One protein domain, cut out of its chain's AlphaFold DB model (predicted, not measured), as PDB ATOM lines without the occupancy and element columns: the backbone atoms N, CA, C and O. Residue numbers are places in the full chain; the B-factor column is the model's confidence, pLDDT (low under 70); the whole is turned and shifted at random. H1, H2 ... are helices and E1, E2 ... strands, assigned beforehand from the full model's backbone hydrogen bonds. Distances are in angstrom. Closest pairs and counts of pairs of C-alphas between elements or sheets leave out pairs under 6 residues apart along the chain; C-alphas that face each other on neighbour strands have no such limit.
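AT A GLANCE: This is residues 121 to 177 of the 178 residues of an uncharacterized protein of Blautia sp. BCRC 81119 (UniProt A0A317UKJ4). A small two-stranded hairpin, E1 and E2, has helix H1 packed on it through residues 147 to 157, while H2 leads away, its residues 171 to 175 sticking out with 176 to 177. The 57 printed residues run E1, E2, H1, H2, a mixed class with an antiparallel sheet. The whole is only just compact, close to loose, with a radius of gyration of the C-alphas of 12.0 A, and elongated, 38 by 22 by 18 A.

HOW THE PARTS SIT: E1, residues 121 to 124, and E2, residues 131 to 137, form an antiparallel hairpin at 165 degrees, with N 134 and O 121 2.8 A apart, within hydrogen-bond range. The closest C-alphas of E2 and H1, residues 147 to 160, are Val 132 and Glu 151, 6.0 A. Those of E2 and H2, residues 164 to 175, are Leu 136 and Arg 164, 5.7 A. H1 and H2 are apart. In both helices every O i to N i+4 pair is within hydrogen-bond range.

IN THESE COORDINATES: E1 begins at C-alpha 121 (7.987, 100.035, 9.793) and spans 10.5 A; E2 spans 15.9 A. H1 spans 19.8 A; H2, 16.6 A, ends at C-alpha 175 (3.580, 79.721, 12.374).

THE WHOLE: The C-alphas farthest apart, of Met 129 and Asn 177, are 38.7 A apart. The printed part has no cut and no long link. pLDDT is under 70 at residues 142 to 145 and 176 to 177.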
ATOM      1  N   LEU A 121       9.377 100.169  10.180       83.00
ATOM      2  CA  LEU A 121       7.987 100.035   9.793       83.00
ATOM      3  C   LEU A 121       7.220 101.272  10.270       83.00
ATOM      4  O   LEU A 121       7.286 101.633  11.443       83.00
ATOM      5  N   MET A 122       6.529 101.931   9.342       82.25
ATOM      6  CA  MET A 122       5.873 103.214   9.571       82.25
ATOM      7  C   MET A 122       4.463 103.196   8.988       82.25
ATOM      8  O   MET A 122       4.258 102.672   7.892       82.25
ATOM      9  N   SER A 123       3.511 103.765   9.723       81.31
ATOM     10  CA  SER A 123       2.129 103.954   9.286       81.31
ATOM     11  C   SER A 123       1.705 105.398   9.517       81.31
ATOM     12  O   SER A 123       2.045 105.983  10.543       81.31
ATOM     13  N   HIS A 124       0.973 105.949   8.554       82.88
ATOM     14  CA  HIS A 124       0.541 107.344   8.534       82.88
ATOM     15  C   HIS A 124      -0.952 107.423   8.839       82.88
ATOM     16  O   HIS A 124      -1.739 106.641   8.295       82.88
ATOM     17  N   ALA A 125      -1.351 108.368   9.684       79.94
ATOM     18  CA  ALA A 125      -2.759 108.668   9.880       79.94
ATOM     19  C   ALA A 125      -3.363 109.222   8.577       79.94
ATOM     20  O   ALA A 125      -2.737 109.998   7.860       79.94
ATOM     21  N   ALA A 126      -4.594 108.820   8.251       75.62
ATOM     22  CA  ALA A 126      -5.262 109.286   7.033       75.62
ATOM     23  C   ALA A 126      -5.649 110.776   7.107       75.62
ATOM     24  O   ALA A 126      -5.625 111.474   6.094       75.62
ATOM     25  N   ASP A 127      -5.979 111.247   8.314       80.06
ATOM     26  CA  ASP A 127      -6.615 112.547   8.548       80.06
ATOM     27  C   ASP A 127      -5.740 113.522   9.357       80.06
ATOM     28  O   ASP A 127      -6.112 114.684   9.543       80.06
ATOM     29  N   THR A 128      -4.577 113.077   9.844       73.50
ATOM     30  CA  THR A 128      -3.623 113.896  10.609       73.50
ATOM     31  C   THR A 128      -2.207 113.749  10.045       73.50
ATOM     32  O   THR A 128      -1.958 112.926   9.170       73.50
ATOM     33  N   MET A 129      -1.265 114.575  10.516       74.06
ATOM     34  CA  MET A 129       0.164 114.427  10.187       74.06
ATOM     35  C   MET A 129       0.892 113.507  11.179       74.06
ATOM     36  O   MET A 129       2.101 113.644  11.361       74.06
ATOM     37  N   ASP A 130       0.155 112.634  11.866       81.38
ATOM     38  CA  ASP A 130       0.725 111.748  12.873       81.38
ATOM     39  C   ASP A 130       1.255 110.465  12.229       81.38
ATOM     40  O   ASP A 130       0.603 109.844  11.380       81.38
ATOM     41  N   ASP A 131       2.435 110.057  12.689       81.56
ATOM     42  CA  ASP A 131       3.136 108.866  12.232       81.56
ATOM     43  C   ASP A 131       3.334 107.900  13.401       81.56
ATOM     44  O   ASP A 131       3.842 108.274  14.464       81.56
ATOM     45  N   VAL A 132       3.019 106.624  13.184       81.69
ATOM     46  CA  VAL A 132       3.432 105.540  14.080       81.69
ATOM     47  C   VAL A 132       4.658 104.871  13.488       81.69
ATOM     48  O   VAL A 132       4.608 104.329  12.385       81.69
ATOM     49  N   VAL A 133       5.754 104.869  14.247       82.06
ATOM     50  CA  VAL A 133       7.008 104.203  13.877       82.06
ATOM     51  C   VAL A 133       7.262 103.040  14.827       82.06
ATOM     52  O   VAL A 133       7.385 103.222  16.044       82.06
ATOM     53  N   LEU A 134       7.364 101.837  14.273       83.19
ATOM     54  CA  LEU A 134       7.747 100.634  14.999       83.19
ATOM     55  C   LEU A 134       9.225 100.323  14.738       83.19
ATOM     56  O   LEU A 134       9.664 100.358  13.588       83.19
ATOM     57  N   PRO A 135      10.006  99.927  15.761       78.56
ATOM     58  CA  PRO A 135      11.418  99.566  15.612       78.56
ATOM     59  C   PRO A 135      11.605  98.166  14.981       78.56
ATOM     60  O   PRO A 135      12.460  97.385  15.408       78.56
ATOM     61  N   LEU A 136      10.785  97.843  13.980       82.38
ATOM     62  CA  LEU A 136      10.778  96.615  13.190       82.38
ATOM     63  C   LEU A 136      11.259  96.940  11.776       82.38
ATOM     64  O   LEU A 136      10.861  97.954  11.212       82.38
ATOM     65  N   ASP A 137      12.124  96.102  11.211       78.69
ATOM     66  CA  ASP A 137      12.648  96.319   9.863       78.69
ATOM     67  C   ASP A 137      11.600  95.912   8.821       78.69
ATOM     68  O   ASP A 137      11.214  94.748   8.751       78.69
ATOM     69  N   LYS A 138      11.160  96.847   7.980       78.62
ATOM     70  CA  LYS A 138      10.154  96.618   6.930       78.62
ATOM     71  C   LYS A 138      10.590  95.612   5.857       78.62
ATOM     72  O   LYS A 138       9.778  95.192   5.042       78.62
ATOM     73  N   ARG A 139      11.882  95.262   5.803       78.62
ATOM     74  CA  ARG A 139      12.414  94.195   4.937       78.62
ATOM     75  C   ARG A 139      12.193  92.806   5.535       78.62
ATOM     76  O   ARG A 139      12.250  91.823   4.808       78.62
ATOM     77  N   GLU A 140      12.001  92.735   6.850       73.38
ATOM     78  CA  GLU A 140      11.774  91.499   7.605       73.38
ATOM     79  C   GLU A 140      10.300  91.322   7.986       73.38
ATOM     80  O   GLU A 140       9.818  90.196   8.068       73.38
ATOM     81  N   PHE A 141       9.592  92.428   8.221       73.38
ATOM     82  CA  PHE A 141       8.190  92.455   8.617       73.38
ATOM     83  C   PHE A 141       7.390  93.219   7.565       73.38
ATOM     84  O   PHE A 141       7.644  94.401   7.328       73.38
ATOM     85  N   GLU A 142       6.405  92.569   6.947       68.06
ATOM     86  CA  GLU A 142       5.436  93.280   6.114       68.06
ATOM     87  C   GLU A 142       4.560  94.178   6.999       68.06
ATOM     88  O   GLU A 142       4.096  93.770   8.067       68.06
ATOM     89  N   ALA A 143       4.333  95.420   6.565       62.66
ATOM     90  CA  ALA A 143       3.372  96.306   7.210       62.66
ATOM     91  C   ALA A 143       1.958  95.786   6.940       62.66
ATOM     92  O   ALA A 143       1.418  95.968   5.852       62.66
ATOM     93  N   ILE A 144       1.378  95.120   7.936       62.31
ATOM     94  CA  ILE A 144       0.012  94.604   7.886       62.31
ATOM     95  C   ILE A 144      -0.791  95.316   8.969       62.31
ATOM     96  O   ILE A 144      -0.444  95.237  10.146       62.31
ATOM     97  N   GLY A 145      -1.855  96.004   8.561       66.62
ATOM     98  CA  GLY A 145      -2.792  96.668   9.465       66.62
ATOM     99  C   GLY A 145      -2.925  98.174   9.242       66.62
ATOM    100  O   GLY A 145      -2.135  98.813   8.546       66.62
ATOM    101  N   SER A 146      -3.980  98.724   9.824       81.94
ATOM    102  CA  SER A 146      -4.321 100.143   9.892       81.94
ATOM    103  C   SER A 146      -3.392 100.929  10.830       81.94
ATOM    104  O   SER A 146      -2.645 100.360  11.627       81.94
ATOM    105  N   TYR A 147      -3.453 102.263  10.758       84.50
ATOM    106  CA  TYR A 147      -2.763 103.155  11.698       84.50
ATOM    107  C   TYR A 147      -3.095 102.830  13.166       84.50
ATOM    108  O   TYR A 147      -2.188 102.706  13.984       84.50
ATOM    109  N   GLU A 148      -4.373 102.603  13.484       85.06
ATOM    110  CA  GLU A 148      -4.829 102.275  14.842       85.06
ATOM    111  C   GLU A 148      -4.262 100.932  15.335       85.06
ATOM    112  O   GLU A 148      -3.862 100.791  16.491       85.06
ATOM    113  N   GLU A 149      -4.163  99.926  14.462       85.94
ATOM    114  CA  GLU A 149      -3.538  98.642  14.811       85.94
ATOM    115  C   GLU A 149      -2.032  98.793  15.064       85.94
ATOM    116  O   GLU A 149      -1.497  98.175  15.988       85.94
ATOM    117  N   MET A 150      -1.356  99.655  14.300       86.56
ATOM    118  CA  MET A 150       0.061  99.970  14.504       86.56
ATOM    119  C   MET A 150       0.293 100.732  15.808       86.56
ATOM    120  O   MET A 150       1.237 100.417  16.531       86.56
ATOM    121  N   GLU A 151      -0.568 101.692  16.145       87.00
ATOM    122  CA  GLU A 151      -0.516 102.426  17.414       87.00
ATOM    123  C   GLU A 151      -0.701 101.473  18.604       87.00
ATOM    124  O   GLU A 151       0.095 101.463  19.548       87.00
ATOM    125  N   ASN A 152      -1.693 100.583  18.517       88.44
ATOM    126  CA  ASN A 152      -1.928  99.552  19.523       88.44
ATOM    127  C   ASN A 152      -0.731  98.601  19.671       88.44
ATOM    128  O   ASN A 152      -0.363  98.233  20.793       88.44
ATOM    129  N   LEU A 153      -0.095  98.215  18.560       86.25
ATOM    130  CA  LEU A 153       1.113  97.397  18.583       86.25
ATOM    131  C   LEU A 153       2.291  98.150  19.211       86.25
ATOM    132  O   LEU A 153       2.984  97.577  20.052       86.25
ATOM    133  N   GLN A 154       2.491  99.428  18.876       86.94
ATOM    134  CA  GLN A 154       3.530 100.270  19.474       86.94
ATOM    135  C   GLN A 154       3.353 100.354  20.992       86.94
ATOM    136  O   GLN A 154       4.304 100.152  21.753       86.94
ATOM    137  N   GLU A 155       2.121 100.582  21.446       86.62
ATOM    138  CA  GLU A 155       1.809 100.687  22.865       86.62
ATOM    139  C   GLU A 155       1.989  99.350  23.590       86.62
ATOM    140  O   GLU A 155       2.508  99.304  24.710       86.62
ATOM    141  N   LEU A 156       1.615  98.236  22.955       86.31
ATOM    142  CA  LEU A 156       1.861  96.903  23.493       86.31
ATOM    143  C   LEU A 156       3.363  96.619  23.605       86.31
ATOM    144  O   LEU A 156       3.816  96.148  24.652       86.31
ATOM    145  N   MET A 157       4.129  96.927  22.554       84.94
ATOM    146  CA  MET A 157       5.582  96.773  22.530       84.94
ATOM    147  C   MET A 157       6.230  97.571  23.655       84.94
ATOM    148  O   MET A 157       7.038  97.021  24.399       84.94
ATOM    149  N   ARG A 158       5.802  98.819  23.861       80.19
ATOM    150  CA  ARG A 158       6.260  99.660  24.970       80.19
ATOM    151  C   ARG A 158       5.903  99.054  26.327       80.19
ATOM    152  O   ARG A 158       6.793  98.775  27.125       80.19
ATOM    153  N   LYS A 159       4.619  98.767  26.582       80.00
ATOM    154  CA  LYS A 159       4.136  98.234  27.876       80.00
ATOM    155  C   LYS A 159       4.761  96.901  28.263       80.00
ATOM    156  O   LYS A 159       4.828  96.568  29.445       80.00
ATOM    157  N   LYS A 160       5.113  96.080  27.276       78.56
ATOM    158  CA  LYS A 160       5.652  94.732  27.487       78.56
ATOM    159  C   LYS A 160       7.155  94.651  27.224       78.56
ATOM    160  O   LYS A 160       7.713  93.561  27.338       78.56
ATOM    161  N   ASN A 161       7.789  95.782  26.911       73.19
ATOM    162  CA  ASN A 161       9.179  95.882  26.485       73.19
ATOM    163  C   ASN A 161       9.535  94.825  25.418       73.19
ATOM    164  O   ASN A 161      10.511  94.078  25.552       73.19
ATOM    165  N   LEU A 162       8.677  94.715  24.399       79.12
ATOM    166  CA  LEU A 162       8.867  93.827  23.255       79.12
ATOM    167  C   LEU A 162       9.660  94.577  22.195       79.12
ATOM    168  O   LEU A 162       9.231  95.612  21.691       79.12
ATOM    169  N   GLY A 163      10.818  94.034  21.855       78.19
ATOM    170  CA  GLY A 163      11.618  94.461  20.728       78.19
ATOM    171  C   GLY A 163      11.415  93.573  19.507       78.19
ATOM    172  O   GLY A 163      10.578  92.670  19.485       78.19
ATOM    173  N   ARG A 164      12.254  93.797  18.493       78.56
ATOM    174  CA  ARG A 164      12.319  92.972  17.278       78.56
ATOM    175  C   ARG A 164      12.383  91.474  17.580       78.56
ATOM    176  O   ARG A 164      11.632  90.703  16.993       78.56
ATOM    177  N   ASP A 165      13.284  91.066  18.472       76.12
ATOM    178  CA  ASP A 165      13.554  89.650  18.735       76.12
ATOM    179  C   ASP A 165      12.342  88.959  19.388       76.12
ATOM    180  O   ASP A 165      12.044  87.803  19.077       76.12
ATOM    181  N   GLU A 166      11.592  89.678  20.230       79.44
ATOM    182  CA  GLU A 166      10.359  89.186  20.852       79.44
ATOM    183  C   GLU A 166       9.236  89.057  19.834       79.44
ATOM    184  O   GLU A 166       8.558  88.032  19.809       79.44
ATOM    185  N   ILE A 167       9.057  90.064  18.975       83.06
ATOM    186  CA  ILE A 167       8.059  90.006  17.905       83.06
ATOM    187  C   ILE A 167       8.383  88.843  16.958       83.06
ATOM    188  O   ILE A 167       7.518  88.012  16.690       83.06
ATOM    189  N   ALA A 168       9.647  88.682  16.556       79.94
ATOM    190  CA  ALA A 168      10.091  87.547  15.747       79.94
ATOM    191  C   ALA A 168       9.899  86.192  16.452       79.94
ATOM    192  O   ALA A 168       9.642  85.176  15.806       79.94
ATOM    193  N   LEU A 169      10.053  86.124  17.779       81.56
ATOM    194  CA  LEU A 169       9.768  84.908  18.543       81.56
ATOM    195  C   LEU A 169       8.269  84.588  18.551       81.56
ATOM    196  O   LEU A 169       7.905  83.443  18.297       81.56
ATOM    197  N   VAL A 170       7.416  85.583  18.815       81.81
ATOM    198  CA  VAL A 170       5.954  85.426  18.820       81.81
ATOM    199  C   VAL A 170       5.466  84.920  17.465       81.81
ATOM    200  O   VAL A 170       4.755  83.919  17.427       81.81
ATOM    201  N   LEU A 171       5.904  85.534  16.361       79.06
ATOM    202  CA  LEU A 171       5.515  85.113  15.011       79.06
ATOM    203  C   LEU A 171       5.940  83.669  14.709       79.06
ATOM    204  O   LEU A 171       5.106  82.858  14.312       79.06
ATOM    205  N   ARG A 172       7.191  83.294  15.016       77.56
ATOM    206  CA  ARG A 172       7.671  81.907  14.847       77.56
ATOM    207  C   ARG A 172       6.881  80.891  15.673       77.56
ATOM    208  O   ARG A 172       6.753  79.734  15.278       77.56
ATOM    209  N   CYS A 173       6.391  81.284  16.848       76.75
ATOM    210  CA  CYS A 173       5.529  80.430  17.658       76.75
ATOM    211  C   CYS A 173       4.131  80.269  17.044       76.75
ATOM    212  O   CYS A 173       3.551  79.196  17.182       76.75
ATOM    213  N   LEU A 174       3.599  81.291  16.375       77.25
ATOM    214  CA  LEU A 174       2.296  81.227  15.708       77.25
ATOM    215  C   LEU A 174       2.350  80.363  14.440       77.25
ATOM    216  O   LEU A 174       1.510  79.484  14.283       77.25
ATOM    217  N   GLU A 175       3.381  80.516  13.604       73.38
ATOM    218  CA  GLU A 175       3.580  79.721  12.374       73.38
ATOM    219  C   GLU A 175       3.739  78.215  12.630       73.38
ATOM    220  O   GLU A 175       3.439  77.396  11.772       73.38
ATOM    221  N   ARG A 176       4.219  77.827  13.816       56.34
ATOM    222  CA  ARG A 176       4.359  76.415  14.210       56.34
ATOM    223  C   ARG A 176       3.058  75.766  14.684       56.34
ATOM    224  O   ARG A 176       3.044  74.553  14.871       56.34
ATOM    225  N   ASN A 177       2.022  76.559  14.949       53.06
ATOM    226  CA  ASN A 177       0.746  76.101  15.506       53.06
ATOM    227  C   ASN A 177      -0.442  76.293  14.543       53.06
ATOM    228  O   ASN A 177      -1.576  76.035  14.948       53.06
TER     229      ASN A 177